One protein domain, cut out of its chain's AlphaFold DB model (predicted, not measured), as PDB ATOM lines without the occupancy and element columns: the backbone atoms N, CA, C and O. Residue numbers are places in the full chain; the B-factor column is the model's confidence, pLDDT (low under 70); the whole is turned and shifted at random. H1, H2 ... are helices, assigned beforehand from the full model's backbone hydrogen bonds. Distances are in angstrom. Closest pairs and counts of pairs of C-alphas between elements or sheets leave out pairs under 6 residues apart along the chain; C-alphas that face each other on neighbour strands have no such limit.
ATOM      1  N   PRO A   2     -33.332   6.483 -53.282       42.69
ATOM      2  CA  PRO A   2     -34.192   7.575 -53.768       42.69
ATOM      3  C   PRO A   2     -35.598   7.530 -53.162       42.69
ATOM      4  O   PRO A   2     -36.042   6.433 -52.806       42.69
ATOM      5  N   PRO A   3     -36.328   8.663 -53.114       50.97
ATOM      6  CA  PRO A   3     -37.733   8.704 -52.693       50.97
ATOM      7  C   PRO A   3     -38.592   7.705 -53.487       50.97
ATOM      8  O   PRO A   3     -39.524   7.121 -52.945       50.97
ATOM      9  N   ILE A   4     -38.179   7.404 -54.725       57.41
ATOM     10  CA  ILE A   4     -38.726   6.354 -55.590       57.41
ATOM     11  C   ILE A   4     -38.833   5.002 -54.881       57.41
ATOM     12  O   ILE A   4     -39.815   4.306 -55.088       57.41
ATOM     13  N   ILE A   5     -37.870   4.598 -54.042       64.75
ATOM     14  CA  ILE A   5     -37.945   3.292 -53.369       64.75
ATOM     15  C   ILE A   5     -38.999   3.314 -52.264       64.75
ATOM     16  O   ILE A   5     -39.697   2.322 -52.104       64.75
ATOM     17  N   PHE A   6     -39.173   4.429 -51.551       67.00
ATOM     18  CA  PHE A   6     -40.253   4.561 -50.570       67.00
ATOM     19  C   PHE A   6     -41.619   4.634 -51.247       67.00
ATOM     20  O   PHE A   6     -42.545   3.968 -50.801       67.00
ATOM     21  N   GLU A   7     -41.747   5.382 -52.344       74.38
ATOM     22  CA  GLU A   7     -42.989   5.420 -53.113       74.38
ATOM     23  C   GLU A   7     -43.300   4.079 -53.774       74.38
ATOM     24  O   GLU A   7     -44.443   3.638 -53.738       74.38
ATOM     25  N   ALA A   8     -42.306   3.402 -54.349       76.19
ATOM     26  CA  ALA A   8     -42.473   2.074 -54.923       76.19
ATOM     27  C   ALA A   8     -42.817   1.053 -53.835       76.19
ATOM     28  O   ALA A   8     -43.764   0.295 -54.004       76.19
ATOM     29  N   ALA A   9     -42.128   1.081 -52.691       80.25
ATOM     30  CA  ALA A   9     -42.436   0.236 -51.541       80.25
ATOM     31  C   ALA A   9     -43.857   0.496 -51.020       80.25
ATOM     32  O   ALA A   9     -44.599  -0.457 -50.790       80.25
ATOM     33  N   ALA A  10     -44.269   1.762 -50.910       82.25
ATOM     34  CA  ALA A  10     -45.623   2.140 -50.515       82.25
ATOM     35  C   ALA A  10     -46.667   1.669 -51.542       82.25
ATOM     36  O   ALA A  10     -47.682   1.092 -51.155       82.25
ATOM     37  N   ARG A  11     -46.401   1.829 -52.846       89.31
ATOM     38  CA  ARG A  11     -47.251   1.301 -53.933       89.31
ATOM     39  C   ARG A  11     -47.326  -0.229 -53.913       89.31
ATOM     40  O   ARG A  11     -48.358  -0.785 -54.269       89.31
ATOM     41  N   CYS A  12     -46.267  -0.902 -53.469       89.94
ATOM     42  CA  CYS A  12     -46.205  -2.353 -53.298       89.94
ATOM     43  C   CYS A  12     -46.749  -2.844 -51.943       89.94
ATOM     44  O   CYS A  12     -46.684  -4.041 -51.675       89.94
ATOM     45  N   GLY A  13     -47.265  -1.961 -51.079       92.69
ATOM     46  CA  GLY A  13     -47.795  -2.337 -49.765       92.69
ATOM     47  C   GLY A  13     -46.738  -2.848 -48.777       92.69
ATOM     48  O   GLY A  13     -47.081  -3.532 -47.813       92.69
ATOM     49  N   MET A  14     -45.453  -2.546 -48.994       91.88
ATOM     50  CA  MET A  14     -44.397  -2.909 -48.051       91.88
ATOM     51  C   MET A  14     -44.527  -2.102 -46.759       91.88
ATOM     52  O   MET A  14     -44.664  -0.878 -46.778       91.88
ATOM     53  N   SER A  15     -44.409  -2.784 -45.620       90.75
ATOM     54  CA  SER A  15     -44.357  -2.106 -44.327       90.75
ATOM     55  C   SER A  15     -43.045  -1.313 -44.176       90.75
ATOM     56  O   SER A  15     -42.002  -1.739 -44.689       90.75
ATOM     57  N   PRO A  16     -43.043  -0.197 -43.421       84.94
ATOM     58  CA  PRO A  16     -41.817   0.547 -43.124       84.94
ATOM     59  C   PRO A  16     -40.716  -0.318 -42.492       84.94
ATOM     60  O   PRO A  16     -39.540  -0.135 -42.790       84.94
ATOM     61  N   SER A  17     -41.094  -1.298 -41.663       86.44
ATOM     62  CA  SER A  17     -40.158  -2.236 -41.029       86.44
ATOM     63  C   SER A  17     -39.450  -3.133 -42.051       86.44
ATOM     64  O   SER A  17     -38.225  -3.244 -42.016       86.44
ATOM     65  N   LEU A  18     -40.191  -3.698 -43.012       88.69
ATOM     66  CA  LEU A  18     -39.614  -4.530 -44.069       88.69
ATOM     67  C   LEU A  18     -38.673  -3.721 -44.974       88.69
ATOM     68  O   LEU A  18     -37.635  -4.218 -45.409       88.69
ATOM     69  N   LEU A  19     -39.013  -2.457 -45.237       86.12
ATOM     70  CA  LEU A  19     -38.160  -1.563 -46.011       86.12
ATOM     71  C   LEU A  19     -36.838  -1.262 -45.290       86.12
ATOM     72  O   LEU A  19     -35.780  -1.372 -45.910       86.12
ATOM     73  N   LYS A  20     -36.878  -0.944 -43.988       86.62
ATOM     74  CA  LYS A  20     -35.667  -0.754 -43.166       86.62
ATOM     75  C   LYS A  20     -34.772  -1.994 -43.184       86.62
ATOM     76  O   LYS A  20     -33.561  -1.889 -43.355       86.62
ATOM     77  N   GLU A  21     -35.373  -3.173 -43.069       89.69
ATOM     78  CA  GLU A  21     -34.661  -4.449 -43.116       89.69
ATOM     79  C   GLU A  21     -33.972  -4.690 -44.466       89.69
ATOM     80  O   GLU A  21     -32.790  -5.034 -44.515       89.69
ATOM     81  N   MET A  22     -34.677  -4.440 -45.570       89.38
ATOM     82  CA  MET A  22     -34.100  -4.540 -46.909       89.38
ATOM     83  C   MET A  22     -32.941  -3.550 -47.106       89.38
ATOM     84  O   MET A  22     -31.923  -3.900 -47.704       89.38
ATOM     85  N   ILE A  23     -33.074  -2.324 -46.588       86.12
ATOM     86  CA  ILE A  23     -32.017  -1.304 -46.628       86.12
ATOM     87  C   ILE A  23     -30.786  -1.775 -45.849       86.12
ATOM     88  O   ILE A  23     -29.674  -1.697 -46.379       86.12
ATOM     89  N   TYR A  24     -30.979  -2.302 -44.639       89.75
ATOM     90  CA  TYR A  24     -29.899  -2.812 -43.797       89.75
ATOM     91  C   TYR A  24     -29.104  -3.916 -44.502       89.75
ATOM     92  O   TYR A  24     -27.885  -3.801 -44.638       89.75
ATOM     93  N   TYR A  25     -29.772  -4.948 -45.032       92.19
ATOM     94  CA  TYR A  25     -29.069  -6.043 -45.708       92.19
ATOM     95  C   TYR A  25     -28.386  -5.606 -47.002       92.19
ATOM     96  O   TYR A  25     -27.271  -6.045 -47.271       92.19
ATOM     97  N   ASN A  26     -28.996  -4.700 -47.771       88.31
ATOM     98  CA  ASN A  26     -28.366  -4.141 -48.969       88.31
ATOM     99  C   ASN A  26     -27.082  -3.367 -48.617       88.31
ATOM    100  O   ASN A  26     -26.070  -3.496 -49.307       88.31
ATOM    101  N   LYS A  27     -27.096  -2.593 -47.521       87.81
ATOM    102  CA  LYS A  27     -25.898  -1.914 -47.002       87.81
ATOM    103  C   LYS A  27     -24.835  -2.934 -46.585       87.81
ATOM    104  O   LYS A  27     -23.698  -2.817 -47.030       87.81
ATOM    105  N   CYS A  28     -25.213  -3.954 -45.815       91.06
ATOM    106  CA  CYS A  28     -24.314  -5.017 -45.359       91.06
ATOM    107  C   CYS A  28     -23.637  -5.751 -46.528       91.06
ATOM    108  O   CYS A  28     -22.413  -5.850 -46.567       91.06
ATOM    109  N   GLU A  29     -24.411  -6.191 -47.522       91.75
ATOM    110  CA  GLU A  29     -23.896  -6.890 -48.707       91.75
ATOM    111  C   GLU A  29     -22.847  -6.048 -49.444       91.75
ATOM    112  O   GLU A  29     -21.770  -6.528 -49.798       91.75
ATOM    113  N   LYS A  30     -23.116  -4.751 -49.611       87.81
ATOM    114  CA  LYS A  30     -22.196  -3.819 -50.275       87.81
ATOM    115  C   LYS A  30     -20.956  -3.482 -49.452       87.81
ATOM    116  O   LYS A  30     -19.940  -3.099 -50.027       87.81
ATOM    117  N   LEU A  31     -21.022  -3.640 -48.133       87.75
ATOM    118  CA  LEU A  31     -19.861  -3.612 -47.242       87.75
ATOM    119  C   LEU A  31     -19.104  -4.954 -47.230       87.75
ATOM    120  O   LEU A  31     -18.111  -5.097 -46.519       87.75
ATOM    121  N   GLY A  32     -19.542  -5.936 -48.025       92.00
ATOM    122  CA  GLY A  32     -18.937  -7.265 -48.109       92.00
ATOM    123  C   GLY A  32     -19.310  -8.180 -46.944       92.00
ATOM    124  O   GLY A  32     -18.604  -9.154 -46.682       92.00
ATOM    125  N   TRP A  33     -20.380  -7.866 -46.212       94.81
ATOM    126  CA  TRP A  33     -20.879  -8.715 -45.138       94.81
ATOM    127  C   TRP A  33     -21.790  -9.772 -45.748       94.81
ATOM    128  O   TRP A  33     -22.714  -9.448 -46.494       94.81
ATOM    129  N   ASP A  34     -21.548 -11.040 -45.423       95.19
ATOM    130  CA  ASP A  34     -22.519 -12.069 -45.774       95.19
ATOM    131  C   ASP A  34     -23.779 -11.946 -44.906       95.19
ATOM    132  O   ASP A  34     -23.785 -11.314 -43.843       95.19
ATOM    133  N   ARG A  35     -24.861 -12.567 -45.377       95.06
ATOM    134  CA  ARG A  35     -26.164 -12.522 -44.714       95.06
ATOM    135  C   ARG A  35     -26.125 -13.064 -43.281       95.06
ATOM    136  O   ARG A  35     -26.781 -12.490 -42.419       95.06
ATOM    137  N   GLY A  36     -25.339 -14.108 -43.018       97.50
ATOM    138  CA  GLY A  36     -25.202 -14.689 -41.682       97.50
ATOM    139  C   GLY A  36     -24.512 -13.738 -40.705       97.50
ATOM    140  O   GLY A  36     -24.960 -13.597 -39.569       97.50
ATOM    141  N   LEU A  37     -23.479 -13.015 -41.153       96.75
ATOM    142  CA  LEU A  37     -22.862 -11.949 -40.359       96.75
ATOM    143  C   LEU A  37     -23.862 -10.826 -40.079       96.75
ATOM    144  O   LEU A  37     -23.986 -10.406 -38.934       96.75
ATOM    145  N   ALA A  38     -24.594 -10.358 -41.092       96.31
ATOM    146  CA  ALA A  38     -25.584  -9.294 -40.920       96.31
ATOM    147  C   ALA A  38     -26.701  -9.690 -39.933       96.31
ATOM    148  O   ALA A  38     -27.057  -8.907 -39.053       96.31
ATOM    149  N   GLU A  39     -27.219 -10.917 -40.025       96.25
ATOM    150  CA  GLU A  39     -28.207 -11.462 -39.085       96.25
ATOM    151  C   GLU A  39     -27.633 -11.574 -37.662       96.25
ATOM    152  O   GLU A  39     -28.281 -11.155 -36.698       96.25
ATOM    153  N   SER A  40     -26.388 -12.049 -37.526       96.88
ATOM    154  CA  SER A  40     -25.704 -12.122 -36.229       96.88
ATOM    155  C   SER A  40     -25.531 -10.737 -35.601       96.88
ATOM    156  O   SER A  40     -25.928 -10.522 -34.454       96.88
ATOM    157  N   ILE A  41     -25.034  -9.756 -36.361       95.81
ATOM    158  CA  ILE A  41     -24.867  -8.375 -35.894       95.81
ATOM    159  C   ILE A  41     -26.205  -7.769 -35.495       95.81
ATOM    160  O   ILE A  41     -26.303  -7.196 -34.413       95.81
ATOM    161  N   ARG A  42     -27.261  -7.954 -36.290       94.94
ATOM    162  CA  ARG A  42     -28.601  -7.468 -35.941       94.94
ATOM    163  C   ARG A  42     -29.140  -8.069 -34.640       94.94
ATOM    164  O   ARG A  42     -29.878  -7.397 -33.930       94.94
ATOM    165  N   SER A  43     -28.761  -9.304 -34.309       95.50
ATOM    166  CA  SER A  43     -29.139  -9.941 -33.039       95.50
ATOM    167  C   SER A  43     -28.326  -9.447 -31.830       95.50
ATOM    168  O   SER A  43     -28.806  -9.512 -30.699       95.50
ATOM    169  N   LYS A  44     -27.105  -8.944 -32.059       95.50
ATOM    170  CA  LYS A  44     -26.152  -8.534 -31.013       95.50
ATOM    171  C   LYS A  44     -26.113  -7.023 -30.773       95.50
ATOM    172  O   LYS A  44     -25.819  -6.582 -29.660       95.50
ATOM    173  N   VAL A  45     -26.380  -6.227 -31.803       94.62
ATOM    174  CA  VAL A  45     -26.324  -4.763 -31.763       94.62
ATOM    175  C   VAL A  45     -27.716  -4.215 -31.510       94.62
ATOM    176  O   VAL A  45     -28.657  -4.488 -32.251       94.62
ATOM    177  N   ARG A  46     -27.848  -3.423 -30.443       91.38
ATOM    178  CA  ARG A  46     -29.099  -2.723 -30.153       91.38
ATOM    179  C   ARG A  46     -29.270  -1.588 -31.169       91.38
ATOM    180  O   ARG A  46     -28.339  -0.791 -31.283       91.38
ATOM    181  N   PRO A  47     -30.413  -1.500 -31.871       92.06
ATOM    182  CA  PRO A  47     -30.691  -0.365 -32.734       92.06
ATOM    183  C   PRO A  47     -30.818   0.909 -31.901       92.06
ATOM    184  O   PRO A  47     -31.129   0.872 -30.704       92.06
ATOM    185  N   ASP A  48     -30.616   2.040 -32.556       93.06
ATOM    186  CA  ASP A  48     -30.833   3.335 -31.952       93.06
ATOM    187  C   ASP A  48     -32.304   3.483 -31.504       93.06
ATOM    188  O   ASP A  48     -33.226   3.201 -32.267       93.06
ATOM    189  N   PRO A  49     -32.576   3.923 -30.265       92.50
ATOM    190  CA  PRO A  49     -33.919   3.946 -29.699       92.50
ATOM    191  C   PRO A  49     -34.803   5.062 -30.273       92.50
ATOM    192  O   PRO A  49     -35.987   5.124 -29.954       92.50
ATOM    193  N   ILE A  50     -34.244   5.980 -31.067       91.81
ATOM    194  CA  ILE A  50     -34.965   7.085 -31.698       91.81
ATOM    195  C   ILE A  50     -35.261   6.778 -33.161       91.81
ATOM    196  O   ILE A  50     -36.355   7.117 -33.627       91.81
ATOM    197  N   THR A  51     -34.296   6.205 -33.884       89.62
ATOM    198  CA  THR A  51     -34.439   5.873 -35.313       89.62
ATOM    199  C   THR A  51     -34.903   4.433 -35.544       89.62
ATOM    200  O   THR A  51     -35.483   4.140 -36.592       89.62
ATOM    201  N   GLU A  52     -34.735   3.558 -34.548       91.19
ATOM    202  CA  GLU A  52     -34.967   2.107 -34.606       91.19
ATOM    203  C   GLU A  52     -34.109   1.406 -35.668       91.19
ATOM    204  O   GLU A  52     -34.459   0.339 -36.174       91.19
ATOM    205  N   GLU A  53     -32.986   2.022 -36.030       90.50
ATOM    206  CA  GLU A  53     -32.050   1.536 -37.035       90.50
ATOM    207  C   GLU A  53     -30.695   1.253 -36.387       90.50
ATOM    208  O   GLU A  53     -30.346   1.837 -35.365       90.50
ATOM    209  N   ILE A  54     -29.942   0.319 -36.966       91.12
ATOM    210  CA  ILE A  54     -28.548   0.097 -36.580       91.12
ATOM    211  C   ILE A  54     -27.713   1.094 -37.377       91.12
ATOM    212  O   ILE A  54     -27.558   0.939 -38.590       91.12
ATOM    213  N   GLU A  55     -27.215   2.121 -36.696       89.69
ATOM    214  CA  GLU A  55     -26.356   3.145 -37.283       89.69
ATOM    215  C   GLU A  55     -24.882   2.688 -37.253       89.69
ATOM    216  O   GLU A  55     -24.499   1.752 -36.536       89.69
ATOM    217  N   ASP A  56     -24.020   3.345 -38.034       88.00
ATOM    218  CA  ASP A  56     -22.601   2.972 -38.125       88.00
ATOM    219  C   ASP A  56     -21.893   3.127 -36.766       88.00
ATOM    220  O   ASP A  56     -21.040   2.312 -36.402       88.00
ATOM    221  N   GLU A  57     -22.287   4.107 -35.947       86.50
ATOM    222  CA  GLU A  57     -21.747   4.280 -34.595       86.50
ATOM    223  C   GLU A  57     -22.105   3.116 -33.664       86.50
ATOM    224  O   GLU A  57     -21.332   2.799 -32.756       86.50
ATOM    225  N   ASP A  58     -23.246   2.461 -33.880       90.25
ATOM    226  CA  ASP A  58     -23.709   1.355 -33.037       90.25
ATOM    227  C   ASP A  58     -22.871   0.108 -33.312       90.25
ATOM    228  O   ASP A  58     -22.440  -0.588 -32.385       90.25
ATOM    229  N   ILE A  59     -22.539  -0.104 -34.587       92.12
ATOM    230  CA  ILE A  59     -21.596  -1.128 -35.043       92.12
ATOM    231  C   ILE A  59     -20.197  -0.849 -34.476       92.12
ATOM    232  O   ILE A  59     -19.575  -1.740 -33.894       92.12
ATOM    233  N   MET A  60     -19.706   0.390 -34.570       90.00
ATOM    234  CA  MET A  60     -18.394   0.760 -34.021       90.00
ATOM    235  C   MET A  60     -18.332   0.586 -32.501       90.00
ATOM    236  O   MET A  60     -17.327   0.116 -31.955       90.00
ATOM    237  N   ARG A  61     -19.419   0.918 -31.798       86.75
ATOM    238  CA  ARG A  61     -19.547   0.679 -30.360       86.75
ATOM    239  C   ARG A  61     -19.524  -0.813 -30.046       86.75
ATOM    240  O   ARG A  61     -18.833  -1.206 -29.108       86.75
ATOM    241  N   PHE A  62     -20.231  -1.634 -30.820       93.19
ATOM    242  CA  PHE A  62     -20.213  -3.088 -30.669       93.19
ATOM    243  C   PHE A  62     -18.802  -3.660 -30.826       93.19
ATOM    244  O   PHE A  62     -18.364  -4.396 -29.942       93.19
ATOM    245  N   ILE A  63     -18.066  -3.250 -31.865       93.00
ATOM    246  CA  ILE A  63     -16.676  -3.677 -32.095       93.00
ATOM    247  C   ILE A  63     -15.792  -3.325 -30.893       93.00
ATOM    248  O   ILE A  63     -15.023  -4.150 -30.411       93.00
ATOM    249  N   LYS A  64     -15.923  -2.099 -30.373       86.69
ATOM    250  CA  LYS A  64     -15.111  -1.616 -29.250       86.69
ATOM    251  C   LYS A  64     -15.430  -2.314 -27.927       86.69
ATOM    252  O   LYS A  64     -14.527  -2.521 -27.122       86.69
ATOM    253  N   LEU A  65     -16.705  -2.598 -27.667       83.12
ATOM    254  CA  LEU A  65     -17.153  -3.187 -26.401       83.12
ATOM    255  C   LEU A  65     -17.014  -4.709 -26.355       83.12
ATOM    256  O   LEU A  65     -17.028  -5.270 -25.263       83.12
ATOM    257  N   ASN A  66     -16.880  -5.360 -27.509       91.88
ATOM    258  CA  ASN A  66     -16.776  -6.811 -27.611       91.88
ATOM    259  C   ASN A  66     -15.521  -7.193 -28.407       91.88
ATOM    260  O   ASN A  66     -15.639  -7.839 -29.445       91.88
ATOM    261  N   PRO A  67     -14.318  -6.789 -27.954       92.25
ATOM    262  CA  PRO A  67     -13.094  -7.010 -28.713       92.25
ATOM    263  C   PRO A  67     -12.791  -8.492 -28.934       92.25
ATOM    264  O   PRO A  67     -12.111  -8.786 -29.901       92.25
ATOM    265  N   ASP A  68     -13.307  -9.392 -28.090       94.31
ATOM    266  CA  ASP A  68     -13.122 -10.846 -28.197       94.31
ATOM    267  C   ASP A  68     -14.249 -11.549 -28.987       94.31
ATOM    268  O   ASP A  68     -14.206 -12.766 -29.183       94.31
ATOM    269  N   ASP A  69     -15.289 -10.823 -29.425       96.44
ATOM    270  CA  ASP A  69     -16.374 -11.417 -30.215       96.44
ATOM    271  C   ASP A  69     -15.894 -11.669 -31.661       96.44
ATOM    272  O   ASP A  69     -15.352 -10.767 -32.312       96.44
ATOM    273  N   PRO A  70     -16.092 -12.883 -32.210       97.62
ATOM    274  CA  PRO A  70     -15.630 -13.213 -33.556       97.62
ATOM    275  C   PRO A  70     -16.252 -12.323 -34.638       97.62
ATOM    276  O   PRO A  70     -15.580 -12.004 -35.623       97.62
ATOM    277  N   ASP A  71     -17.496 -11.871 -34.460       97.50
ATOM    278  CA  ASP A  71     -18.147 -10.969 -35.407       97.50
ATOM    279  C   ASP A  71     -17.578  -9.554 -35.301       97.50
ATOM    280  O   ASP A  71     -17.382  -8.905 -36.325       97.50
ATOM    281  N   ALA A  72     -17.224  -9.088 -34.098       96.06
ATOM    282  CA  ALA A  72     -16.540  -7.807 -33.916       96.06
ATOM    283  C   ALA A  72     -15.175  -7.787 -34.624       96.06
ATOM    284  O   ALA A  72     -14.880  -6.857 -35.379       96.06
ATOM    285  N   HIS A  73     -14.369  -8.843 -34.460       96.50
ATOM    286  CA  HIS A  73     -13.110  -9.005 -35.195       96.50
ATOM    287  C   HIS A  73     -13.324  -9.028 -36.707       96.50
ATOM    288  O   HIS A  73     -12.589  -8.388 -37.468       96.50
ATOM    289  N   ARG A  74     -14.339  -9.770 -37.154       96.88
ATOM    290  CA  ARG A  74     -14.663  -9.901 -38.569       96.88
ATOM    291  C   ARG A  74     -15.077  -8.564 -39.180       96.88
ATOM    292  O   ARG A  74     -14.585  -8.228 -40.255       96.88
ATOM    293  N   LEU A  75     -15.921  -7.801 -38.490       95.06
ATOM    294  CA  LEU A  75     -16.330  -6.459 -38.889       95.06
ATOM    295  C   LEU A  75     -15.145  -5.494 -38.966       95.06
ATOM    296  O   LEU A  75     -14.982  -4.817 -39.978       95.06
ATOM    297  N   ALA A  76     -14.294  -5.467 -37.937       94.06
ATOM    298  CA  ALA A  76     -13.110  -4.612 -37.913       94.06
ATOM    299  C   ALA A  76     -12.181  -4.905 -39.104       94.06
ATOM    300  O   ALA A  76     -11.729  -3.985 -39.787       94.06
ATOM    301  N   ARG A  77     -11.959  -6.193 -39.405       95.75
ATOM    302  CA  ARG A  77     -11.171  -6.621 -40.565       95.75
ATOM    303  C   ARG A  77     -11.814  -6.193 -41.884       95.75
ATOM    304  O   ARG A  77     -11.127  -5.617 -42.720       95.75
ATOM    305  N   LEU A  78     -13.112  -6.453 -42.076       93.56
ATOM    306  CA  LEU A  78     -13.824  -6.083 -43.307       93.56
ATOM    307  C   LEU A  78     -13.827  -4.567 -43.534       93.56
ATOM    308  O   LEU A  78     -13.619  -4.129 -44.663       93.56
ATOM    309  N   SER A  79     -13.992  -3.771 -42.472       90.81
ATOM    310  CA  SER A  79     -13.905  -2.310 -42.548       90.81
ATOM    311  C   SER A  79     -12.511  -1.859 -42.988       90.81
ATOM    312  O   SER A  79     -12.391  -1.120 -43.963       90.81
ATOM    313  N   ALA A  80     -11.454  -2.366 -42.344       91.75
ATOM    314  CA  ALA A  80     -10.074  -2.018 -42.681       91.75
ATOM    315  C   ALA A  80      -9.693  -2.445 -44.110       91.75
ATOM    316  O   ALA A  80      -9.057  -1.690 -44.848       91.75
ATOM    317  N   GLU A  81     -10.112  -3.639 -44.539       93.50
ATOM    318  CA  GLU A  81      -9.921  -4.102 -45.915       93.50
ATOM    319  C   GLU A  81     -10.681  -3.239 -46.926       93.50
ATOM    320  O   GLU A  81     -10.152  -2.951 -48.000       93.50
ATOM    321  N   GLY A  82     -11.920  -2.854 -46.610       90.06
ATOM    322  CA  GLY A  82     -12.750  -1.996 -47.450       90.06
ATOM    323  C   GLY A  82     -12.131  -0.615 -47.639       90.06
ATOM    324  O   GLY A  82     -12.001  -0.154 -48.774       90.06
ATOM    325  N   GLU A  83     -11.680   0.007 -46.550       88.88
ATOM    326  CA  GLU A  83     -10.965   1.287 -46.568       88.88
ATOM    327  C   GLU A  83      -9.668   1.192 -47.370       88.88
ATOM    328  O   GLU A  83      -9.454   1.980 -48.291       88.88
ATOM    329  N   TRP A  84      -8.839   0.178 -47.111       92.38
ATOM    330  CA  TRP A  84      -7.594  -0.018 -47.852       92.38
ATOM    331  C   TRP A  84      -7.836  -0.235 -49.352       92.38
ATOM    332  O   TRP A  84      -7.186   0.402 -50.183       92.38
ATOM    333  N   LYS A  85      -8.797  -1.093 -49.730       92.00
ATOM    334  CA  LYS A  85      -9.168  -1.321 -51.140       92.00
ATOM    335  C   LYS A  85      -9.655  -0.033 -51.799       92.00
ATOM    336  O   LYS A  85      -9.295   0.232 -52.948       92.00
ATOM    337  N   HIS A  86     -10.452   0.759 -51.085       89.88
ATOM    338  CA  HIS A  86     -10.945   2.039 -51.571       89.88
ATOM    339  C   HIS A  86      -9.791   3.023 -51.811       89.88
ATOM    340  O   HIS A  86      -9.670   3.540 -52.919       89.88
ATOM    341  N   GLU A  87      -8.876   3.189 -50.854       91.19
ATOM    342  CA  GLU A  87      -7.688   4.041 -51.006       91.19
ATOM    343  C   GLU A  87      -6.785   3.599 -52.168       91.19
ATOM    344  O   GLU A  87      -6.363   4.409 -52.997       91.19
ATOM    345  N   GLN A  88      -6.557   2.292 -52.328       93.12
ATOM    346  CA  GLN A  88      -5.820   1.766 -53.481       93.12
ATOM    347  C   GLN A  88      -6.519   2.078 -54.810       93.12
ATOM    348  O   GLN A  88      -5.863   2.404 -55.804       93.12
ATOM    349  N   ALA A  89      -7.851   2.001 -54.846       90.81
ATOM    350  CA  ALA A  89      -8.627   2.330 -56.034       90.81
ATOM    351  C   ALA A  89      -8.565   3.829 -56.377       90.81
ATOM    352  O   ALA A  89      -8.542   4.166 -57.564       90.81
ATOM    353  N   LYS A  90      -8.480   4.715 -55.373       90.44
ATOM    354  CA  LYS A  90      -8.280   6.161 -55.565       90.44
ATOM    355  C   LYS A  90      -6.915   6.482 -56.170       90.44
ATOM    356  O   LYS A  90      -6.825   7.288 -57.096       90.44
ATOM    357  N   ILE A  91      -5.853   5.840 -55.677       91.00
ATOM    358  CA  ILE A  91      -4.481   6.040 -56.178       91.00
ATOM    359  C   ILE A  91      -4.369   5.590 -57.637       91.00
ATOM    360  O   ILE A  91      -3.767   6.278 -58.459       91.00
ATOM    361  N   LYS A  92      -4.982   4.451 -57.973       93.50
ATOM    362  CA  LYS A  92      -4.958   3.871 -59.324       93.50
ATOM    363  C   LYS A  92      -5.923   4.542 -60.303       93.50
ATOM    364  O   LYS A  92      -5.978   4.135 -61.459       93.50
ATOM    365  N   MET A  93      -6.710   5.520 -59.858       93.31
ATOM    366  CA  MET A  93      -7.709   6.188 -60.684       93.31
ATOM    367  C   MET A  93      -7.028   7.017 -61.789       93.31
ATOM    368  O   MET A  93      -6.278   7.943 -61.458       93.31
TER     369      MET A  93
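Overview. This is residues 2 to 93 of the 429 residues of an uncharacterized protein of Galerina marginata (strain CBS 339.88) (UniProt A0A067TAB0). The model is a loose, open frame of five helices: the long H5 makes one side, H4 packs on its first residues near the foot, H3 reaches the same foot, and H2 runs from H3 to the other side, with H1 at its far end. H5 and H2 stay apart, and residues 83 to 93, of which 83 to 91 belong to H5, stick out with nothing beside them. The printed part has 92 residues, with five named helices in the order H1, H2, H3, H4, H5 and no named strand; its class is all helix. The whole is loose, with a radius of gyration of the C-alphas of 15.4 A, and its C-alphas span 40 by 37 by 23 A.

Along the chain. H5, the longest helix, is residues 70 to 91 and measures 31.7 A from C-alpha 70 at (-15.630, -13.213, -33.556) to C-alpha 91 at (-4.481, 6.040, -56.178). H4 is residues 56 to 65, and H3 is residues 35 to 44; each is 14.3 A long. H2, residues 16 to 30, measures 21.3 A. H1, residues 3 to 11, is 12.1 A long and begins with C-alpha 3 at (-37.733, 8.704, -52.693).

Arrangement. H5 touches H4 with its residues 72 to 76 alone; the closest C-alphas, those of Ile 63 and Ala 72, are 4.5 A apart. H4 and H5 run opposite ways at a steep tilt of 52 degrees. H3 and H5 only just touch, with 3 pairs of C-alphas within 8 A, and H5 does so with residue 71 alone; the closest C-alphas are those of Leu 37 and Asp 71, 6.9 A apart. H3 and H4 are close but not clearly touching, with C-alphas 41 and 59 the closest at 8.0 A; they are about perpendicular at 71 degrees, only just beyond steep. H2 touches H3 with its residues 25 to 29 alone, closest at the C-alphas of Cys 28 and Ala 38, 6.3 A apart, and the two run opposite ways at a steep tilt of 59 degrees. H1 and H2 are close but not clearly touching, with the C-alphas of Ala 9 and Leu 19 the closest at 7.2 A. H1 is apart from H3, H4 and H5, and H2 is apart from H4 and H5. In H1, H2, H3, H4 and H5 every O i to N i+4 pair is within hydrogen-bond range.

Size, cuts and confidence. The two C-alphas farthest apart, those of Gly 13 and Ile 91, are 44.6 A apart. The printed part has no cut. The link from H3 to H4, 11 residues, is long; the other three links are tight. The mean pLDDT of the printed part is 89.3, and residues 2 to 6 are under 70.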